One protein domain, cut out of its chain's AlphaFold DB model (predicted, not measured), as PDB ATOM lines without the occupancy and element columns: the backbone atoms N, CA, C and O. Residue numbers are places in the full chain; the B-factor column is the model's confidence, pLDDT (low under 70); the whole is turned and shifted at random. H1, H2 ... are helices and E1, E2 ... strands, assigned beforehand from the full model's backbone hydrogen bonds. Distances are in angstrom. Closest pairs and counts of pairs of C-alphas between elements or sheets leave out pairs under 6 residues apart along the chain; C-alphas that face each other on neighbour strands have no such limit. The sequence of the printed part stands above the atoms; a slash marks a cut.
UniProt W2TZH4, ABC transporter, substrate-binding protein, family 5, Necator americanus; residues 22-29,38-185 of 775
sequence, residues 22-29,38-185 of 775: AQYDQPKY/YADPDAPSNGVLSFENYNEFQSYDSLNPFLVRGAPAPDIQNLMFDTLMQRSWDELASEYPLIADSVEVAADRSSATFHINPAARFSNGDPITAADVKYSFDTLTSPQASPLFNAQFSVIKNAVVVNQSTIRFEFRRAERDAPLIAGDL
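Overview. This is residues 22 to 29 and 38 to 185 of the 775 residues of the protein "ABC transporter, substrate-binding protein, family 5" of Necator americanus (UniProt W2TZH4). With little regular structure, a twisted antiparallel sheet, E3 E4 E6 E5, has H1 and H3 over one face; unnamed residues 38 to 84 loop out and back. Of 156 printed residues, under half are in the named E1 E2 E3 E4 H1 H2 E5 E6 H3, class mixed. It is compact, radius of gyration of the C-alphas 16.8 A, spans 47 by 43 by 33 A.

Arrangement. Find N 104 and O 113, 2.8 A apart, in the hairpin of E3, residues 100 to 105, and E4, 111 to 116. H1, residues 130 to 140, and H3, 178 to 183, are on the same face, heights over the sheet 9.3 A and 7.8 A. Every O i to N i+4 pair is within hydrogen-bond range in both, 4 of 5 in H2, 147 to 155.

Along the chain. Find E1, residues 85 to 87, from (29.274, -8.533, 432.082); E2, 94 to 97; E5, 156 to 163; E6, 166 to 171, to (30.024, 6.546, 440.996).

Size, cuts and confidence. Across the cut, C-alphas 29 and 38 are 12.0 A apart; pLDDT is under 70 at residues 51 to 63 and 67 to 72.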
ATOM      1  N   ALA A  22      28.673 -10.017 442.665       88.75
ATOM      2  CA  ALA A  22      27.378 -10.274 443.288       88.75
ATOM      3  C   ALA A  22      27.022  -9.108 444.226       88.75
ATOM      4  O   ALA A  22      27.900  -8.552 444.894       88.75
ATOM      5  N   GLN A  23      25.746  -8.713 444.278       85.62
ATOM      6  CA  GLN A  23      25.331  -7.505 445.010       85.62
ATOM      7  C   GLN A  23      25.360  -7.677 446.542       85.62
ATOM      8  O   GLN A  23      25.658  -6.716 447.262       85.62
ATOM      9  N   TYR A  24      25.077  -8.886 447.045       79.38
ATOM     10  CA  TYR A  24      24.993  -9.203 448.482       79.38
ATOM     11  C   TYR A  24      25.742 -10.482 448.884       79.38
ATOM     12  O   TYR A  24      26.485 -10.439 449.866       79.38
ATOM     13  N   ASP A  25      25.566 -11.572 448.135       71.56
ATOM     14  CA  ASP A  25      26.089 -12.907 448.459       71.56
ATOM     15  C   ASP A  25      27.428 -13.222 447.754       71.56
ATOM     16  O   ASP A  25      28.170 -12.325 447.353       71.56
ATOM     17  N   GLN A  26      27.783 -14.507 447.651       83.31
ATOM     18  CA  GLN A  26      28.863 -14.985 446.783       83.31
ATOM     19  C   GLN A  26      28.283 -15.489 445.451       83.31
ATOM     20  O   GLN A  26      27.244 -16.151 445.490       83.31
ATOM     21  N   PRO A  27      28.954 -15.251 444.308       88.62
ATOM     22  CA  PRO A  27      28.557 -15.819 443.021       88.62
ATOM     23  C   PRO A  27      28.456 -17.353 443.084       88.62
ATOM     24  O   PRO A  27      29.370 -18.021 443.576       88.62
ATOM     25  N   LYS A  28      27.352 -17.912 442.579       90.81
ATOM     26  CA  LYS A  28      27.066 -19.357 442.540       90.81
ATOM     27  C   LYS A  28      28.120 -20.138 441.752       90.81
ATOM     28  O   LYS A  28      28.516 -21.231 442.164       90.81
ATOM     29  N   TYR A  29      28.546 -19.611 440.605       91.19
ATOM     30  CA  TYR A  29      29.451 -20.305 439.693       91.19
ATOM     31  C   TYR A  29      30.912 -19.993 440.031       91.19
ATOM     32  O   TYR A  29      31.354 -18.844 440.028       91.19
ATOM     33  N   TYR A  38      21.451 -23.551 433.477       90.62
ATOM     34  CA  TYR A  38      20.324 -23.381 432.556       90.62
ATOM     35  C   TYR A  38      20.730 -23.320 431.070       90.62
ATOM     36  O   TYR A  38      19.887 -23.025 430.228       90.62
ATOM     37  N   ALA A  39      21.982 -23.639 430.726       89.12
ATOM     38  CA  ALA A  39      22.463 -23.757 429.349       89.12
ATOM     39  C   ALA A  39      22.758 -25.224 428.973       89.12
ATOM     40  O   ALA A  39      23.247 -25.997 429.792       89.12
ATOM     41  N   ASP A  40      22.507 -25.613 427.717       86.50
ATOM     42  CA  ASP A  40      22.933 -26.916 427.177       86.50
ATOM     43  C   ASP A  40      24.275 -26.747 426.429       86.50
ATOM     44  O   ASP A  40      24.284 -26.192 425.329       86.50
ATOM     45  N   PRO A  41      25.421 -27.217 426.960       86.75
ATOM     46  CA  PRO A  41      26.711 -27.118 426.268       86.75
ATOM     47  C   PRO A  41      26.797 -28.048 425.042       86.75
ATOM     48  O   PRO A  41      27.704 -27.921 424.224       86.75
ATOM     49  N   ASP A  42      25.856 -28.986 424.911       82.12
ATOM     50  CA  ASP A  42      25.702 -29.923 423.800       82.12
ATOM     51  C   ASP A  42      24.695 -29.381 422.746       82.12
ATOM     52  O   ASP A  42      24.245 -30.124 421.859       82.12
ATOM     53  N   ALA A  43      24.328 -28.093 422.830       82.62
ATOM     54  CA  ALA A  43      23.399 -27.378 421.951       82.62
ATOM     55  C   ALA A  43      23.740 -27.490 420.444       82.62
ATOM     56  O   ALA A  43      24.883 -27.269 420.035       82.62
ATOM     57  N   PRO A  44      22.756 -27.767 419.560       79.06
ATOM     58  CA  PRO A  44      22.963 -27.703 418.115       79.06
ATOM     59  C   PRO A  44      23.030 -26.249 417.634       79.06
ATOM     60  O   PRO A  44      22.016 -25.557 417.602       79.06
ATOM     61  N   SER A  45      24.200 -25.810 417.168       73.31
ATOM     62  CA  SER A  45      24.451 -24.461 416.629       73.31
ATOM     63  C   SER A  45      23.858 -24.211 415.228       73.31
ATOM     64  O   SER A  45      24.409 -23.456 414.427       73.31
ATOM     65  N   ASN A  46      22.748 -24.875 414.887       74.31
ATOM     66  CA  ASN A  46      22.103 -24.761 413.584       74.31
ATOM     67  C   ASN A  46      20.572 -24.893 413.650       74.31
ATOM     68  O   ASN A  46      20.014 -25.852 414.187       74.31
ATOM     69  N   GLY A  47      19.889 -23.961 412.992       74.44
ATOM     70  CA  GLY A  47      18.438 -23.925 412.881       74.44
ATOM     71  C   GLY A  47      17.969 -22.629 412.229       74.44
ATOM     72  O   GLY A  47      18.775 -21.846 411.731       74.44
ATOM     73  N   VAL A  48      16.657 -22.426 412.253       74.81
ATOM     74  CA  VAL A  48      16.013 -21.118 412.131       74.81
ATOM     75  C   VAL A  48      15.002 -21.061 413.271       74.81
ATOM     76  O   VAL A  48      14.337 -22.062 413.548       74.81
ATOM     77  N   LEU A  49      14.944 -19.917 413.939       74.12
ATOM     78  CA  LEU A  49      13.968 -19.582 414.962       74.12
ATOM     79  C   LEU A  49      13.316 -18.276 414.512       74.12
ATOM     80  O   LEU A  49      14.017 -17.326 414.166       74.12
ATOM     81  N   SER A  50      11.990 -18.252 414.469       73.38
ATOM     82  CA  SER A  50      11.217 -17.091 414.047       73.38
ATOM     83  C   SER A  50      10.067 -16.840 415.014       73.38
ATOM     84  O   SER A  50       9.460 -17.771 415.544       73.38
ATOM     85  N   PHE A  51       9.725 -15.580 415.226       65.69
ATOM     86  CA  PHE A  51       8.708 -15.172 416.187       65.69
ATOM     87  C   PHE A  51       7.585 -14.402 415.491       65.69
ATOM     88  O   PHE A  51       7.801 -13.732 414.480       65.69
ATOM     89  N   GLU A  52       6.378 -14.477 416.046       66.25
ATOM     90  CA  GLU A  52       5.406 -13.399 415.847       66.25
ATOM     91  C   GLU A  52       5.894 -12.146 416.596       66.25
ATOM     92  O   GLU A  52       6.639 -12.261 417.563       66.25
ATOM     93  N   ASN A  53       5.513 -10.941 416.163       63.00
ATOM     94  CA  ASN A  53       5.936  -9.722 416.857       63.00
ATOM     95  C   ASN A  53       5.255  -9.627 418.238       63.00
ATOM     96  O   ASN A  53       4.059  -9.356 418.313       63.00
ATOM     97  N   TYR A  54       6.026  -9.862 419.300       64.69
ATOM     98  CA  TYR A  54       5.604  -9.845 420.709       64.69
ATOM     99  C   TYR A  54       5.856  -8.503 421.415       64.69
ATOM    100  O   TYR A  54       5.593  -8.389 422.607       64.69
ATOM    101  N   ASN A  55       6.382  -7.495 420.713       61.16
ATOM    102  CA  ASN A  55       6.502  -6.144 421.255       61.16
ATOM    103  C   ASN A  55       5.134  -5.433 421.179       61.16
ATOM    104  O   ASN A  55       4.365  -5.662 420.241       61.16
ATOM    105  N   GLU A  56       4.841  -4.535 422.123       54.94
ATOM    106  CA  GLU A  56       3.622  -3.705 422.137       54.94
ATOM    107  C   GLU A  56       3.440  -2.974 420.793       54.94
ATOM    108  O   GLU A  56       2.346  -2.920 420.215       54.94
ATOM    109  N   PHE A  57       4.555  -2.495 420.232       52.34
ATOM    110  CA  PHE A  57       4.625  -1.936 418.888       52.34
ATOM    111  C   PHE A  57       4.392  -3.008 417.815       52.34
ATOM    112  O   PHE A  57       5.330  -3.634 417.320       52.34
ATOM    113  N   GLN A  58       3.137  -3.133 417.368       53.00
ATOM    114  CA  GLN A  58       2.693  -4.009 416.266       53.00
ATOM    115  C   GLN A  58       3.554  -3.912 414.989       53.00
ATOM    116  O   GLN A  58       3.657  -4.877 414.227       53.00
ATOM    117  N   SER A  59       4.207  -2.770 414.764       55.84
ATOM    118  CA  SER A  59       5.264  -2.585 413.769       55.84
ATOM    119  C   SER A  59       6.367  -1.692 414.326       55.84
ATOM    120  O   SER A  59       6.061  -0.674 414.946       55.84
ATOM    121  N   TYR A  60       7.618  -2.016 414.019       63.62
ATOM    122  CA  TYR A  60       8.780  -1.200 414.359       63.62
ATOM    123  C   TYR A  60       9.261  -0.358 413.158       63.62
ATOM    124  O   TYR A  60       8.913  -0.656 412.013       63.62
ATOM    125  N   ASP A  61      10.078   0.672 413.403       57.78
ATOM    126  CA  ASP A  61      10.714   1.499 412.364       57.78
ATOM    127  C   ASP A  61      12.250   1.631 412.489       57.78
ATOM    128  O   ASP A  61      12.910   2.053 411.536       57.78
ATOM    129  N   SER A  62      12.841   1.185 413.604       62.53
ATOM    130  CA  SER A  62      14.267   1.330 413.921       62.53
ATOM    131  C   SER A  62      14.999   0.012 414.231       62.53
ATOM    132  O   SER A  62      14.396  -0.966 414.666       62.53
ATOM    133  N   LEU A  63      16.330   0.010 414.053       69.38
ATOM    134  CA  LEU A  63      17.252  -1.028 414.554       69.38
ATOM    135  C   LEU A  63      18.176  -0.513 415.684       69.38
ATOM    136  O   LEU A  63      19.107  -1.200 416.091       69.38
ATOM    137  N   ASN A  64      17.935   0.702 416.182       75.62
ATOM    138  CA  ASN A  64      18.528   1.231 417.407       75.62
ATOM    139  C   ASN A  64      17.510   1.082 418.560       75.62
ATOM    140  O   ASN A  64      16.446   1.701 418.470       75.62
ATOM    141  N   PRO A  65      17.807   0.309 419.625       80.50
ATOM    142  CA  PRO A  65      16.937   0.173 420.798       80.50
ATOM    143  C   PRO A  65      16.983   1.397 421.725       80.50
ATOM    144  O   PRO A  65      16.066   1.627 422.506       80.50
ATOM    145  N   PHE A  66      18.022   2.227 421.623       85.12
ATOM    146  CA  PHE A  66      18.331   3.282 422.588       85.12
ATOM    147  C   PHE A  66      17.605   4.616 422.328       85.12
ATOM    148  O   PHE A  66      18.030   5.656 422.828       85.12
ATOM    149  N   LEU A  67      16.544   4.629 421.514       68.19
ATOM    150  CA  LEU A  67      15.958   5.843 420.932       68.19
ATOM    151  C   LEU A  67      15.098   6.692 421.881       68.19
ATOM    152  O   LEU A  67      14.380   6.186 422.734       68.19
ATOM    153  N   VAL A  68      15.080   8.008 421.631       66.25
ATOM    154  CA  VAL A  68      14.129   8.958 422.248       66.25
ATOM    155  C   VAL A  68      12.727   8.865 421.619       66.25
ATOM    156  O   VAL A  68      11.737   9.191 422.271       66.25
ATOM    157  N   ARG A  69      12.633   8.489 420.334       58.59
ATOM    158  CA  ARG A  69      11.387   8.356 419.552       58.59
ATOM    159  C   ARG A  69      11.574   7.348 418.421       58.59
ATOM    160  O   ARG A  69      12.669   7.271 417.877       58.59
ATOM    161  N   GLY A  70      10.491   6.690 418.020       62.78
ATOM    162  CA  GLY A  70      10.507   5.561 417.086       62.78
ATOM    163  C   GLY A  70      10.266   4.251 417.833       62.78
ATOM    164  O   GLY A  70      10.342   4.212 419.061       62.78
ATOM    165  N   ALA A  71       9.955   3.194 417.096       62.56
ATOM    166  CA  ALA A  71       9.722   1.861 417.635       62.56
ATOM    167  C   ALA A  71      10.911   0.957 417.254       62.56
ATOM    168  O   ALA A  71      11.165   0.764 416.059       62.56
ATOM    169  N   PRO A  72      11.671   0.416 418.222       69.75
ATOM    170  CA  PRO A  72      12.779  -0.485 417.933       69.75
ATOM    171  C   PRO A  72      12.283  -1.889 417.570       69.75
ATOM    172  O   PRO A  72      11.232  -2.336 418.034       69.75
ATOM    173  N   ALA A  73      13.050  -2.595 416.738       70.19
ATOM    174  CA  ALA A  73      12.794  -4.000 416.434       70.19
ATOM    175  C   ALA A  73      12.806  -4.878 417.706       70.19
ATOM    176  O   ALA A  73      13.619  -4.621 418.598       70.19
ATOM    177  N   PRO A  74      11.954  -5.920 417.788       71.44
ATOM    178  CA  PRO A  74      11.985  -6.890 418.882       71.44
ATOM    179  C   PRO A  74      13.387  -7.476 419.094       71.44
ATOM    180  O   PRO A  74      14.098  -7.755 418.126       71.44
ATOM    181  N   ASP A  75      13.783  -7.571 420.362       76.31
ATOM    182  CA  ASP A  75      15.060  -8.048 420.917       76.31
ATOM    183  C   ASP A  75      16.346  -7.545 420.239       76.31
ATOM    184  O   ASP A  75      17.428  -8.072 420.481       76.31
ATOM    185  N   ILE A  76      16.288  -6.458 419.458       75.38
ATOM    186  CA  ILE A  76      17.469  -5.883 418.790       75.38
ATOM    187  C   ILE A  76      18.520  -5.358 419.776       75.38
ATOM    188  O   ILE A  76      19.665  -5.139 419.390       75.38
ATOM    189  N   GLN A  77      18.147  -5.168 421.045       81.25
ATOM    190  CA  GLN A  77      19.095  -4.924 422.127       81.25
ATOM    191  C   GLN A  77      19.940  -6.174 422.406       81.25
ATOM    192  O   GLN A  77      21.161  -6.136 422.276       81.25
ATOM    193  N   ASN A  78      19.287  -7.293 422.703       78.44
ATOM    194  CA  ASN A  78      19.939  -8.517 423.165       78.44
ATOM    195  C   ASN A  78      20.611  -9.271 421.998       78.44
ATOM    196  O   ASN A  78      21.695  -9.819 422.145       78.44
ATOM    197  N   LEU A  79      20.043  -9.186 420.788       75.81
ATOM    198  CA  LEU A  79      20.583  -9.780 419.559       75.81
ATOM    199  C   LEU A  79      21.793  -9.044 418.948       75.81
ATOM    200  O   LEU A  79      22.387  -9.560 417.997       75.81
ATOM    201  N   MET A  80      22.123  -7.821 419.392       75.69
ATOM    202  CA  MET A  80      23.120  -6.978 418.705       75.69
ATOM    203  C   MET A  80      24.084  -6.200 419.621       75.69
ATOM    204  O   MET A  80      25.058  -5.644 419.104       75.69
ATOM    205  N   PHE A  81      23.866  -6.161 420.942       84.19
ATOM    206  CA  PHE A  81      24.708  -5.401 421.875       84.19
ATOM    207  C   PHE A  81      25.059  -6.197 423.137       84.19
ATOM    208  O   PHE A  81      24.328  -6.175 424.125       84.19
ATOM    209  N   ASP A  82      26.237  -6.822 423.129       89.44
ATOM    210  CA  ASP A  82      26.845  -7.390 424.334       89.44
ATOM    211  C   ASP A  82      27.085  -6.302 425.404       89.44
ATOM    212  O   ASP A  82      27.466  -5.161 425.103       89.44
ATOM    213  N   THR A  83      26.912  -6.671 426.672       95.25
ATOM    214  CA  THR A  83      27.222  -5.847 427.851       95.25
ATOM    215  C   THR A  83      28.672  -6.043 428.320       95.25
ATOM    216  O   THR A  83      29.412  -6.884 427.797       95.25
ATOM    217  N   LEU A  84      29.129  -5.283 429.327       95.88
ATOM    218  CA  LEU A  84      30.437  -5.557 429.942       95.88
ATOM    219  C   LEU A  84      30.463  -6.916 430.645       95.88
ATOM    220  O   LEU A  84      31.452  -7.638 430.511       95.88
ATOM    221  N   MET A  85      29.398  -7.262 431.368       94.94
ATOM    222  CA  MET A  85      29.274  -8.533 432.082       94.94
ATOM    223  C   MET A  85      27.891  -9.156 431.876       94.94
ATOM    224  O   MET A  85      26.882  -8.457 431.793       94.94
ATOM    225  N   GLN A  86      27.854 -10.485 431.797       91.81
ATOM    226  CA  GLN A  86      26.637 -11.268 431.597       91.81
ATOM    227  C   GLN A  86      25.946 -11.528 432.938       91.81
ATOM    228  O   GLN A  86      26.549 -12.123 433.835       91.81
ATOM    229  N   ARG A  87      24.664 -11.169 433.066       90.38
ATOM    230  CA  ARG A  87      23.864 -11.551 434.239       90.38
ATOM    231  C   ARG A  87      23.538 -13.038 434.259       90.38
ATOM    232  O   ARG A  87      23.184 -13.622 433.234       90.38
ATOM    233  N   SER A  88      23.617 -13.614 435.456       90.88
ATOM    234  CA  SER A  88      23.054 -14.925 435.773       90.88
ATOM    235  C   SER A  88      21.550 -14.803 436.019       90.88
ATOM    236  O   SER A  88      21.099 -13.882 436.700       90.88
ATOM    237  N   TRP A  89      20.775 -15.725 435.453       88.12
ATOM    238  CA  TRP A  89      19.313 -15.785 435.574       88.12
ATOM    239  C   TRP A  89      18.837 -16.781 436.643       88.12
ATOM    240  O   TRP A  89      17.635 -16.931 436.859       88.12
ATOM    241  N   ASP A  90      19.753 -17.479 437.321       89.00
ATOM    242  CA  ASP A  90      19.442 -18.358 438.455       89.00
ATOM    243  C   ASP A  90      20.093 -17.921 439.780       89.00
ATOM    244  O   ASP A  90      20.233 -18.700 440.722       89.00
ATOM    245  N   GLU A  91      20.406 -16.625 439.863       87.88
ATOM    246  CA  GLU A  91      20.870 -15.895 441.046       87.88
ATOM    247  C   GLU A  91      20.111 -14.560 441.177       87.88
ATOM    248  O   GLU A  91      19.546 -14.068 440.204       87.88
ATOM    249  N   LEU A  92      20.091 -13.951 442.372       79.88
ATOM    250  CA  LEU A  92      19.335 -12.707 442.613       79.88
ATOM    251  C   LEU A  92      19.944 -11.483 441.907       79.88
ATOM    252  O   LEU A  92      19.220 -10.691 441.311       79.88
ATOM    253  N   ALA A  93      21.267 -11.318 441.992       85.69
ATOM    254  CA  ALA A  93      22.025 -10.300 441.261       85.69
ATOM    255  C   ALA A  93      23.512 -10.678 441.252       85.69
ATOM    256  O   ALA A  93      24.270 -10.271 442.141       85.69
ATOM    257  N   SER A  94      23.902 -11.466 440.248       91.94
ATOM    258  CA  SER A  94      25.284 -11.886 439.997       91.94
ATOM    259  C   SER A  94      25.638 -11.745 438.518       91.94
ATOM    260  O   SER A  94      24.811 -12.018 437.643       91.94
ATOM    261  N   GLU A  95      26.877 -11.351 438.240       93.75
ATOM    262  CA  GLU A  95      27.380 -11.044 436.897       93.75
ATOM    263  C   GLU A  95      28.731 -11.706 436.634       93.75
ATOM    264  O   GLU A  95      29.597 -11.743 437.507       93.75
ATOM    265  N   TYR A  96      28.911 -12.201 435.412       94.44
ATOM    266  CA  TYR A  96      30.022 -13.047 434.975       94.44
ATOM    267  C   TYR A  96      30.681 -12.490 433.697       94.44
ATOM    268  O   TYR A  96      30.139 -11.569 433.083       94.44
ATOM    269  N   PRO A  97      31.859 -12.991 433.280       93.31
ATOM    270  CA  PRO A  97      32.625 -12.395 432.189       93.31
ATOM    271  C   PRO A  97      31.887 -12.408 430.845       93.31
ATOM    272  O   PRO A  97      31.293 -13.420 430.475       93.31
ATOM    273  N   LEU A  98      31.985 -11.306 430.096       92.56
ATOM    274  CA  LEU A  98      31.488 -11.186 428.719       92.56
ATOM    275  C   LEU A  98      32.487 -10.373 427.874       92.56
ATOM    276  O   LEU A  98      33.521 -10.913 427.467       92.56
ATOM    277  N   ILE A  99      32.250  -9.071 427.660       94.50
ATOM    278  CA  ILE A  99      33.264  -8.164 427.092       94.50
ATOM    279  C   ILE A  99      34.390  -7.922 428.104       94.50
ATOM    280  O   ILE A  99      35.558  -7.844 427.715       94.50
ATOM    281  N   ALA A 100      34.066  -7.800 429.392       95.50
ATOM    282  CA  ALA A 100      35.046  -7.759 430.467       95.50
ATOM    283  C   ALA A 100      35.426  -9.182 430.908       95.50
ATOM    284  O   ALA A 100      34.549 -10.025 431.090       95.50
ATOM    285  N   ASP A 101      36.722  -9.445 431.098       93.00
ATOM    286  CA  ASP A 101      37.216 -10.719 431.651       93.00
ATOM    287  C   ASP A 101      37.296 -10.718 433.189       93.00
ATOM    288  O   ASP A 101      37.255 -11.777 433.822       93.00
ATOM    289  N   SER A 102      37.398  -9.530 433.790       92.88
ATOM    290  CA  SER A 102      37.588  -9.337 435.224       92.88
ATOM    291  C   SER A 102      37.249  -7.907 435.660       92.88
ATOM    292  O   SER A 102      37.266  -6.964 434.859       92.88
ATOM    293  N   VAL A 103      36.933  -7.744 436.948       95.00
ATOM    294  CA  VAL A 103      36.526  -6.465 437.542       95.00
ATOM    295  C   VAL A 103      37.036  -6.300 438.977       95.00
ATOM    296  O   VAL A 103      36.995  -7.218 439.792       95.00
ATOM    297  N   GLU A 104      37.510  -5.099 439.302       94.88
ATOM    298  CA  GLU A 104      37.968  -4.689 440.631       94.88
ATOM    299  C   GLU A 104      37.049  -3.580 441.168       94.88
ATOM    300  O   GLU A 104      37.060  -2.449 440.674       94.88
ATOM    301  N   VAL A 105      36.236  -3.890 442.184       94.00
ATOM    302  CA  VAL A 105      35.409  -2.896 442.890       94.00
ATOM    303  C   VAL A 105      36.213  -2.305 444.045       94.00
ATOM    304  O   VAL A 105      36.749  -3.039 444.876       94.00
ATOM    305  N   ALA A 106      36.282  -0.976 444.122       93.31
ATOM    306  CA  ALA A 106      36.984  -0.288 445.199       93.31
ATOM    307  C   ALA A 106      36.354  -0.607 446.568       93.31
ATOM    308  O   ALA A 106      35.132  -0.695 446.699       93.31
ATOM    309  N   ALA A 107      37.178  -0.735 447.613       88.12
ATOM    310  CA  ALA A 107      36.725  -1.133 448.952       88.12
ATOM    311  C   ALA A 107      35.721  -0.150 449.601       88.12
ATOM    312  O   ALA A 107      34.976  -0.534 450.499       88.12
ATOM    313  N   ASP A 108      35.683   1.100 449.135       88.81
ATOM    314  CA  ASP A 108      34.728   2.142 449.533       88.81
ATOM    315  C   ASP A 108      33.485   2.228 448.619       88.81
ATOM    316  O   ASP A 108      32.630   3.083 448.830       88.81
ATOM    317  N   ARG A 109      33.395   1.366 447.594       89.12
ATOM    318  CA  ARG A 109      32.407   1.382 446.496       89.12
ATOM    319  C   ARG A 109      32.320   2.714 445.735       89.12
ATOM    320  O   ARG A 109      31.312   2.984 445.094       89.12
ATOM    321  N   SER A 110      33.365   3.545 445.745       94.81
ATOM    322  CA  SER A 110      33.399   4.798 444.966       94.81
ATOM    323  C   SER A 110      33.593   4.581 443.461       94.81
ATOM    324  O   SER A 110      33.333   5.481 442.657       94.81
ATOM    325  N   SER A 111      34.101   3.410 443.070       97.00
ATOM    326  CA  SER A 111      34.431   3.082 441.684       97.00
ATOM    327  C   SER A 111      34.545   1.577 441.440       97.00
ATOM    328  O   SER A 111      34.776   0.806 442.372       97.00
ATOM    329  N   ALA A 112      34.417   1.179 440.175       97.69
ATOM    330  CA  ALA A 112      34.712  -0.167 439.689       97.69
ATOM    331  C   ALA A 112      35.563  -0.089 438.414       97.69
ATOM    332  O   ALA A 112      35.308   0.742 437.537       97.69
ATOM    333  N   THR A 113      36.580  -0.941 438.318       98.12
ATOM    334  CA  THR A 113      37.522  -1.010 437.195       98.12
ATOM    335  C   THR A 113      37.336  -2.328 436.460       98.12
ATOM    336  O   THR A 113      37.515  -3.378 437.060       98.12
ATOM    337  N   PHE A 114      36.994  -2.279 435.174       98.00
ATOM    338  CA  PHE A 114      36.777  -3.454 434.330       98.00
ATOM    339  C   PHE A 114      37.938  -3.610 433.343       98.00
ATOM    340  O   PHE A 114      38.350  -2.635 432.696       98.00
ATOM    341  N   HIS A 115      38.431  -4.837 433.191       97.69
ATOM    342  CA  HIS A 115      39.413  -5.202 432.175       97.69
ATOM    343  C   HIS A 115      38.713  -5.865 430.990       97.69
ATOM    344  O   HIS A 115      37.973  -6.831 431.147       97.69
ATOM    345  N   ILE A 116      38.916  -5.303 429.799       95.81
ATOM    346  CA  ILE A 116      38.261  -5.736 428.563       95.81
ATOM    347  C   ILE A 116      39.069  -6.874 427.952       95.81
ATOM    348  O   ILE A 116      40.247  -6.697 427.623       95.81
ATOM    349  N   ASN A 117      38.394  -8.001 427.738       91.56
ATOM    350  CA  ASN A 117      38.951  -9.212 427.162       91.56
ATOM    351  C   ASN A 117      39.642  -8.894 425.818       91.56
ATOM    352  O   ASN A 117      38.981  -8.441 424.876       91.56
ATOM    353  N   PRO A 118      40.956  -9.150 425.657       88.94
ATOM    354  CA  PRO A 118      41.684  -8.816 424.433       88.94
ATOM    355  C   PRO A 118      41.221  -9.615 423.200       88.94
ATOM    356  O   PRO A 118      41.611  -9.275 422.077       88.94
ATOM    357  N   ALA A 119      40.375 -10.638 423.369       88.25
ATOM    358  CA  ALA A 119      39.704 -11.357 422.288       88.25
ATOM    359  C   ALA A 119      38.361 -10.735 421.846       88.25
ATOM    360  O   ALA A 119      37.891 -11.084 420.767       88.25
ATOM    361  N   ALA A 120      37.764  -9.801 422.599       87.62
ATOM    362  CA  ALA A 120      36.455  -9.217 422.282       87.62
ATOM    363  C   ALA A 120      36.480  -8.397 420.974       87.62
ATOM    364  O   ALA A 120      37.314  -7.496 420.798       87.62
ATOM    365  N   ARG A 121      35.584  -8.705 420.029       86.38
ATOM    366  CA  ARG A 121      35.505  -8.062 418.705       86.38
ATOM    367  C   ARG A 121      34.081  -7.636 418.389       86.38
ATOM    368  O   ARG A 121      33.148  -8.385 418.644       86.38
ATOM    369  N   PHE A 122      33.937  -6.489 417.735       81.31
ATOM    370  CA  PHE A 122      32.704  -6.166 417.020       81.31
ATOM    371  C   PHE A 122      32.546  -7.088 415.797       81.31
ATOM    372  O   PHE A 122      33.528  -7.607 415.262       81.31
ATOM    373  N   SER A 123      31.318  -7.237 415.291       74.00
ATOM    374  CA  SER A 123      30.983  -8.101 414.142       74.00
ATOM    375  C   SER A 123      31.704  -7.751 412.826       74.00
ATOM    376  O   SER A 123      31.746  -8.565 411.906       74.00
ATOM    377  N   ASN A 124      32.319  -6.568 412.735       73.56
ATOM    378  CA  ASN A 124      33.168  -6.147 411.616       73.56
ATOM    379  C   ASN A 124      34.665  -6.510 411.782       73.56
ATOM    380  O   ASN A 124      35.463  -6.194 410.900       73.56
ATOM    381  N   GLY A 125      35.055  -7.135 412.898       79.94
ATOM    382  CA  GLY A 125      36.431  -7.523 413.222       79.94
ATOM    383  C   GLY A 125      37.266  -6.479 413.979       79.94
ATOM    384  O   GLY A 125      38.412  -6.778 414.319       79.94
ATOM    385  N   ASP A 126      36.737  -5.287 414.280       84.69
ATOM    386  CA  ASP A 126      37.436  -4.311 415.131       84.69
ATOM    387  C   ASP A 126      37.558  -4.817 416.587       84.69
ATOM    388  O   ASP A 126      36.613  -5.417 417.108       84.69
ATOM    389  N   PRO A 127      38.673  -4.540 417.295       92.06
ATOM    390  CA  PRO A 127      38.765  -4.758 418.738       92.06
ATOM    391  C   PRO A 127      37.821  -3.827 419.504       92.06
ATOM    392  O   PRO A 127      37.785  -2.624 419.244       92.06
ATOM    393  N   ILE A 128      37.112  -4.374 420.493       91.44
ATOM    394  CA  ILE A 128      36.391  -3.565 421.481       91.44
ATOM    395  C   ILE A 128      37.429  -2.920 422.410       91.44
ATOM    396  O   ILE A 128      38.367  -3.583 422.857       91.44
ATOM    397  N   THR A 129      37.301  -1.618 422.677       97.69
ATOM    398  CA  THR A 129      38.239  -0.877 423.539       97.69
ATOM    399  C   THR A 129      37.511  -0.059 424.599       97.69
ATOM    400  O   THR A 129      36.343   0.297 424.441       97.69
ATOM    401  N   ALA A 130      38.218   0.335 425.659       97.94
ATOM    402  CA  ALA A 130      37.682   1.205 426.706       97.94
ATOM    403  C   ALA A 130      37.193   2.563 426.160       97.94
ATOM    404  O   ALA A 130      36.308   3.183 426.744       97.94
ATOM    405  N   ALA A 131      37.710   3.011 425.010       97.81
ATOM    406  CA  ALA A 131      37.214   4.205 424.331       97.81
ATOM    407  C   ALA A 131      35.846   3.994 423.646       97.81
ATOM    408  O   ALA A 131      35.103   4.959 423.489       97.81
ATOM    409  N   ASP A 132      35.490   2.761 423.270       97.00
ATOM    410  CA  ASP A 132      34.150   2.401 422.780       97.00
ATOM    411  C   ASP A 132      33.168   2.214 423.944       97.00
ATOM    412  O   ASP A 132      32.028   2.666 423.866       97.00
ATOM    413  N   VAL A 133      33.637   1.664 425.070       97.88
ATOM    414  CA  VAL A 133      32.859   1.595 426.320       97.88
ATOM    415  C   VAL A 133      32.510   2.992 426.830       97.88
ATOM    416  O   VAL A 133      31.338   3.297 427.052       97.88
ATOM    417  N   LYS A 134      33.507   3.886 426.937       97.94
ATOM    418  CA  LYS A 134      33.266   5.292 427.277       97.94
ATOM    419  C   LYS A 134      32.311   5.949 426.281       97.94
ATOM    420  O   LYS A 134      31.395   6.643 426.702       97.94
ATOM    421  N   TYR A 135      32.504   5.729 424.980       95.75
ATOM    422  CA  TYR A 135      31.627   6.299 423.960       95.75
ATOM    423  C   TYR A 135      30.167   5.828 424.093       95.75
ATOM    424  O   TYR A 135      29.251   6.631 423.908       95.75
ATOM    425  N   SER A 136      29.951   4.560 424.452       95.38
ATOM    426  CA  SER A 136      28.617   3.997 424.685       95.38
ATOM    427  C   SER A 136      27.950   4.687 425.883       95.38
ATOM    428  O   SER A 136      26.874   5.265 425.733       95.38
ATOM    429  N   PHE A 137      28.642   4.769 427.027       97.12
ATOM    430  CA  PHE A 137      28.176   5.498 428.217       97.12
ATOM    431  C   PHE A 137      27.886   6.988 427.948       97.12
ATOM    432  O   PHE A 137      26.804   7.485 428.276       97.12
ATOM    433  N   ASP A 138      28.825   7.695 427.311       95.69
ATOM    434  CA  ASP A 138      28.698   9.121 426.981       95.69
ATOM    435  C   ASP A 138      27.533   9.381 426.001       95.69
ATOM    436  O   ASP A 138      26.973  10.474 425.982       95.69
ATOM    437  N   THR A 139      27.149   8.387 425.187       91.38
ATOM    438  CA  THR A 139      26.005   8.477 424.263       91.38
ATOM    439  C   THR A 139      24.682   8.179 424.972       91.38
ATOM    440  O   THR A 139      23.739   8.960 424.829       91.38
ATOM    441  N   LEU A 140      24.614   7.103 425.766       92.31
ATOM    442  CA  LEU A 140      23.404   6.658 426.480       92.31
ATOM    443  C   LEU A 140      22.962   7.618 427.598       92.31
ATOM    444  O   LEU A 140      21.780   7.684 427.923       92.31
ATOM    445  N   THR A 141      23.890   8.405 428.148       92.06
ATOM    446  CA  THR A 141      23.592   9.488 429.107       92.06
ATOM    447  C   THR A 141      23.385  10.861 428.444       92.06
ATOM    448  O   THR A 141      23.149  11.858 429.132       92.06
ATOM    449  N   SER A 142      23.436  10.942 427.109       89.12
ATOM    450  CA  SER A 142      23.198  12.182 426.355       89.12
ATOM    451  C   SER A 142      21.728  12.351 425.932       89.12
ATOM    452  O   SER A 142      20.999  11.364 425.844       89.12
ATOM    453  N   PRO A 143      21.288  13.566 425.540       83.81
ATOM    454  CA  PRO A 143      19.952  13.800 424.974       83.81
ATOM    455  C   PRO A 143      19.646  13.094 423.635       83.81
ATOM    456  O   PRO A 143      18.582  13.324 423.069       83.81
ATOM    457  N   GLN A 144      20.572  12.293 423.093       78.75
ATOM    458  CA  GLN A 144      20.360  11.487 421.881       78.75
ATOM    459  C   GLN A 144      19.729  10.117 422.181       78.75
ATOM    460  O   GLN A 144      19.229   9.476 421.257       78.75
ATOM    461  N   ALA A 145      19.762   9.667 423.439       83.62
ATOM    462  CA  ALA A 145      19.240   8.374 423.871       83.62
ATOM    463  C   ALA A 145      18.008   8.524 424.780       83.62
ATOM    464  O   ALA A 145      17.786   9.589 425.360       83.62
ATOM    465  N   SER A 146      17.206   7.459 424.908       81.69
ATOM    466  CA  SER A 146      16.008   7.454 425.761       81.69
ATOM    467  C   SER A 146      16.324   7.934 427.186       81.69
ATOM    468  O   SER A 146      17.297   7.452 427.781       81.69
ATOM    469  N   PRO A 147      15.486   8.801 427.793       78.88
ATOM    470  CA  PRO A 147      15.621   9.192 429.196       78.88
ATOM    471  C   PRO A 147      15.704   8.008 430.169       78.88
ATOM    472  O   PRO A 147      16.306   8.149 431.231       78.88
ATOM    473  N   LEU A 148      15.165   6.838 429.800       79.94
ATOM    474  CA  LEU A 148      15.249   5.607 430.589       79.94
ATOM    475  C   LEU A 148      16.698   5.123 430.779       79.94
ATOM    476  O   LEU A 148      17.087   4.836 431.908       79.94
ATOM    477  N   PHE A 149      17.524   5.115 429.725       85.81
ATOM    478  CA  PHE A 149      18.941   4.727 429.835       85.81
ATOM    479  C   PHE A 149      19.751   5.766 430.619       85.81
ATOM    480  O   PHE A 149      20.608   5.413 431.426       85.81
ATOM    481  N   ASN A 150      19.434   7.054 430.454       84.12
ATOM    482  CA  ASN A 150      20.044   8.118 431.251       84.12
ATOM    483  C   ASN A 150      19.709   7.953 432.747       84.12
ATOM    484  O   ASN A 150      20.600   8.024 433.591       84.12
ATOM    485  N   ALA A 151      18.451   7.641 433.078       81.62
ATOM    486  CA  ALA A 151      18.025   7.341 434.443       81.62
ATOM    487  C   ALA A 151      18.702   6.076 435.006       81.62
ATOM    488  O   ALA A 151      19.200   6.118 436.131       81.62
ATOM    489  N   GLN A 152      18.782   4.992 434.226       85.19
ATOM    490  CA  GLN A 152      19.449   3.734 434.596       85.19
ATOM    491  C   GLN A 152      20.927   3.960 434.941       85.19
ATOM    492  O   GLN A 152      21.361   3.656 436.049       85.19
ATOM    493  N   PHE A 153      21.697   4.571 434.037       93.06
ATOM    494  CA  PHE A 153      23.132   4.796 434.238       93.06
ATOM    495  C   PHE A 153      23.450   6.055 435.071       93.06
ATOM    496  O   PHE A 153      24.621   6.393 435.258       93.06
ATOM    497  N   SER A 154      22.438   6.744 435.618       89.50
ATOM    498  CA  SER A 154      22.600   8.009 436.356       89.50
ATOM    499  C   SER A 154      23.485   7.897 437.603       89.50
ATOM    500  O   SER A 154      24.134   8.877 437.973       89.50
ATOM    501  N   VAL A 155      23.579   6.713 438.222       91.44
ATOM    502  CA  VAL A 155      24.479   6.432 439.358       91.44
ATOM    503  C   VAL A 155      25.958   6.634 439.000       91.44
ATOM    504  O   VAL A 155      26.775   6.985 439.857       91.44
ATOM    505  N   ILE A 156      26.312   6.499 437.720       96.25
ATOM    506  CA  ILE A 156      27.663   6.716 437.212       96.25
ATOM    507  C   ILE A 156      27.929   8.226 437.097       96.25
ATOM    508  O   ILE A 156      27.197   9.000 436.472       96.25
ATOM    509  N   LYS A 157      29.019   8.662 437.727       95.69
ATOM    510  CA  LYS A 157      29.539  10.035 437.695       95.69
ATOM    511  C   LYS A 157      30.420  10.261 436.468       95.69
ATOM    512  O   LYS A 157      30.356  11.336 435.876       95.69
ATOM    513  N   ASN A 158      31.277   9.294 436.136       96.19
ATOM    514  CA  ASN A 158      32.252   9.396 435.051       96.19
ATOM    515  C   ASN A 158      32.720   8.008 434.582       96.19
ATOM    516  O   ASN A 158      32.841   7.095 435.394       96.19
ATOM    517  N   ALA A 159      33.069   7.888 433.301       97.69
ATOM    518  CA  ALA A 159      33.749   6.732 432.721       97.69
ATOM    519  C   ALA A 159      35.172   7.146 432.303       97.69
ATOM    520  O   ALA A 159      35.347   7.973 431.402       97.69
ATOM    521  N   VAL A 160      36.187   6.603 432.983       98.38
ATOM    522  CA  VAL A 160      37.607   6.963 432.839       98.38
ATOM    523  C   VAL A 160      38.349   5.873 432.071       98.38
ATOM    524  O   VAL A 160      38.522   4.760 432.563       98.38
ATOM    525  N   VAL A 161      38.831   6.200 430.871       98.31
ATOM    526  CA  VAL A 161      39.718   5.320 430.094       98.31
ATOM    527  C   VAL A 161      41.103   5.334 430.739       98.31
ATOM    528  O   VAL A 161      41.806   6.340 430.667       98.31
ATOM    529  N   VAL A 162      41.488   4.230 431.381       98.12
ATOM    530  CA  VAL A 162      42.798   4.077 432.040       98.12
ATOM    531  C   VAL A 162      43.856   3.654 431.019       98.12
ATOM    532  O   VAL A 162      44.972   4.166 431.016       98.12
ATOM    533  N   ASN A 163      43.496   2.730 430.127       97.44
ATOM    534  CA  ASN A 163      44.267   2.330 428.949       97.44
ATOM    535  C   ASN A 163      43.312   1.706 427.907       97.44
ATOM    536  O   ASN A 163      42.101   1.673 428.122       97.44
ATOM    537  N   GLN A 164      43.830   1.200 426.782       96.62
ATOM    538  CA  GLN A 164      43.017   0.640 425.690       96.62
ATOM    539  C   GLN A 164      42.039  -0.471 426.127       96.62
ATOM    540  O   GLN A 164      40.939  -0.544 425.580       96.62
ATOM    541  N   SER A 165      42.406  -1.286 427.119       97.06
ATOM    542  CA  SER A 165      41.625  -2.431 427.610       97.06
ATOM    543  C   SER A 165      41.230  -2.288 429.084       97.06
ATOM    544  O   SER A 165      40.989  -3.282 429.758       97.06
ATOM    545  N   THR A 166      41.209  -1.075 429.644       98.19
ATOM    546  CA  THR A 166      40.818  -0.857 431.047       98.19
ATOM    547  C   THR A 166      39.996   0.415 431.191       98.19
ATOM    548  O   THR A 166      40.465   1.515 430.878       98.19
ATOM    549  N   ILE A 167      38.775   0.253 431.694       98.56
ATOM    550  CA  ILE A 167      37.815   1.322 431.964       98.56
ATOM    551  C   ILE A 167      37.522   1.350 433.466       98.56
ATOM    552  O   ILE A 167      37.258   0.314 434.068       98.56
ATOM    553  N   ARG A 168      37.576   2.530 434.088       98.44
ATOM    554  CA  ARG A 168      37.176   2.732 435.485       98.44
ATOM    555  C   ARG A 168      35.963   3.644 435.539       98.44
ATOM    556  O   ARG A 168      36.044   4.805 435.137       98.44
ATOM    557  N   PHE A 169      34.857   3.137 436.058       98.50
ATOM    558  CA  PHE A 169      33.684   3.945 436.362       98.50
ATOM    559  C   PHE A 169      33.831   4.540 437.757       98.50
ATOM    560  O   PHE A 169      34.183   3.841 438.705       98.50
ATOM    561  N   GLU A 170      33.573   5.838 437.880       97.94
ATOM    562  CA  GLU A 170      33.388   6.509 439.164       97.94
ATOM    563  C   GLU A 170      31.894   6.683 439.409       97.94
ATOM    564  O   GLU A 170      31.168   7.098 438.500       97.94
ATOM    565  N   PHE A 171      31.434   6.429 440.629       96.94
ATOM    566  CA  PHE A 171      30.024   6.546 440.996       96.94
ATOM    567  C   PHE A 171      29.736   7.874 441.706       96.94
ATOM    568  O   PHE A 171      30.627   8.525 442.258       96.94
ATOM    569  N   ARG A 172      28.477   8.324 441.665       93.56
ATOM    570  CA  ARG A 172      28.018   9.527 442.389       93.56
ATOM    571  C   ARG A 172      27.852   9.261 443.883       93.56
ATOM    572  O   ARG A 172      27.881  10.203 444.674       93.56
ATOM    573  N   ARG A 173      27.649   7.995 444.246       87.31
ATOM    574  CA  ARG A 173      27.399   7.484 445.594       87.31
ATOM    575  C   ARG A 173      27.978   6.072 445.713       87.31
ATOM    576  O   ARG A 173      28.140   5.387 444.710       87.31
ATOM    577  N   ALA A 174      28.272   5.652 446.939       86.06
ATOM    578  CA  ALA A 174      28.803   4.329 447.259       86.06
ATOM    579  C   ALA A 174      27.670   3.296 447.435       86.06
ATOM    580  O   ALA A 174      27.405   2.824 448.542       86.06
ATOM    581  N   GLU A 175      26.964   2.995 446.346       84.06
ATOM    582  CA  GLU A 175      25.799   2.095 446.317       84.06
ATOM    583  C   GLU A 175      26.231   0.670 445.862       84.06
ATOM    584  O   GLU A 175      27.314   0.491 445.296       84.06
ATOM    585  N   ARG A 176      25.486  -0.387 446.236       85.06
ATOM    586  CA  ARG A 176      25.914  -1.807 446.063       85.06
ATOM    587  C   ARG A 176      25.670  -2.357 444.657       85.06
ATOM    588  O   ARG A 176      26.408  -3.224 444.204       85.06
ATOM    589  N   ASP A 177      24.623  -1.859 444.026       88.62
ATOM    590  CA  ASP A 177      24.177  -2.071 442.651       88.62
ATOM    591  C   ASP A 177      25.017  -1.292 441.629       88.62
ATOM    592  O   ASP A 177      25.165  -1.740 440.500       88.62
ATOM    593  N   ALA A 178      25.626  -0.164 442.007       92.88
ATOM    594  CA  ALA A 178      26.380   0.697 441.090       92.88
ATOM    595  C   ALA A 178      27.453  -0.019 440.223       92.88
ATOM    596  O   ALA A 178      27.545   0.304 439.035       92.88
ATOM    597  N   PRO A 179      28.232  -1.008 440.724       94.75
ATOM    598  CA  PRO A 179      29.122  -1.812 439.884       94.75
ATOM    599  C   PRO A 179      28.379  -2.704 438.883       94.75
ATOM    600  O   PRO A 179      28.823  -2.824 437.748       94.75
ATOM    601  N   LEU A 180      27.241  -3.276 439.278       93.31
ATOM    602  CA  LEU A 180      26.405  -4.132 438.433       93.31
ATOM    603  C   LEU A 180      25.692  -3.310 437.340       93.31
ATOM    604  O   LEU A 180      25.669  -3.681 436.174       93.31
ATOM    605  N   ILE A 181      25.226  -2.103 437.676       93.62
ATOM    606  CA  ILE A 181      24.682  -1.125 436.716       93.62
ATOM    607  C   ILE A 181      25.749  -0.674 435.697       93.62
ATOM    608  O   ILE A 181      25.416  -0.289 434.578       93.62
ATOM    609  N   ALA A 182      27.040  -0.729 436.046       96.44
ATOM    610  CA  ALA A 182      28.123  -0.539 435.081       96.44
ATOM    611  C   ALA A 182      28.411  -1.809 434.251       96.44
ATOM    612  O   ALA A 182      28.770  -1.682 433.081       96.44
ATOM    613  N   GLY A 183      28.224  -3.007 434.819       95.38
ATOM    614  CA  GLY A 183      28.290  -4.292 434.113       95.38
ATOM    615  C   GLY A 183      27.219  -4.436 433.023       95.38
ATOM    616  O   GLY A 183      27.544  -4.838 431.906       95.38
ATOM    617  N   ASP A 184      25.993  -3.991 433.319       93.81
ATOM    618  CA  ASP A 184      24.821  -3.919 432.424       93.81
ATOM    619  C   ASP A 184      24.996  -3.008 431.190       93.81
ATOM    620  O   ASP A 184      24.120  -2.979 430.327       93.81
ATOM    621  N   LEU A 185      26.063  -2.206 431.096       96.25
ATOM    622  CA  LEU A 185      26.217  -1.210 430.030       96.25
ATOM    623  C   LEU A 185      26.387  -1.889 428.649       96.25
ATOM    624  O   LEU A 185      27.419  -2.532 428.436       96.25
TER     625      LEU A 185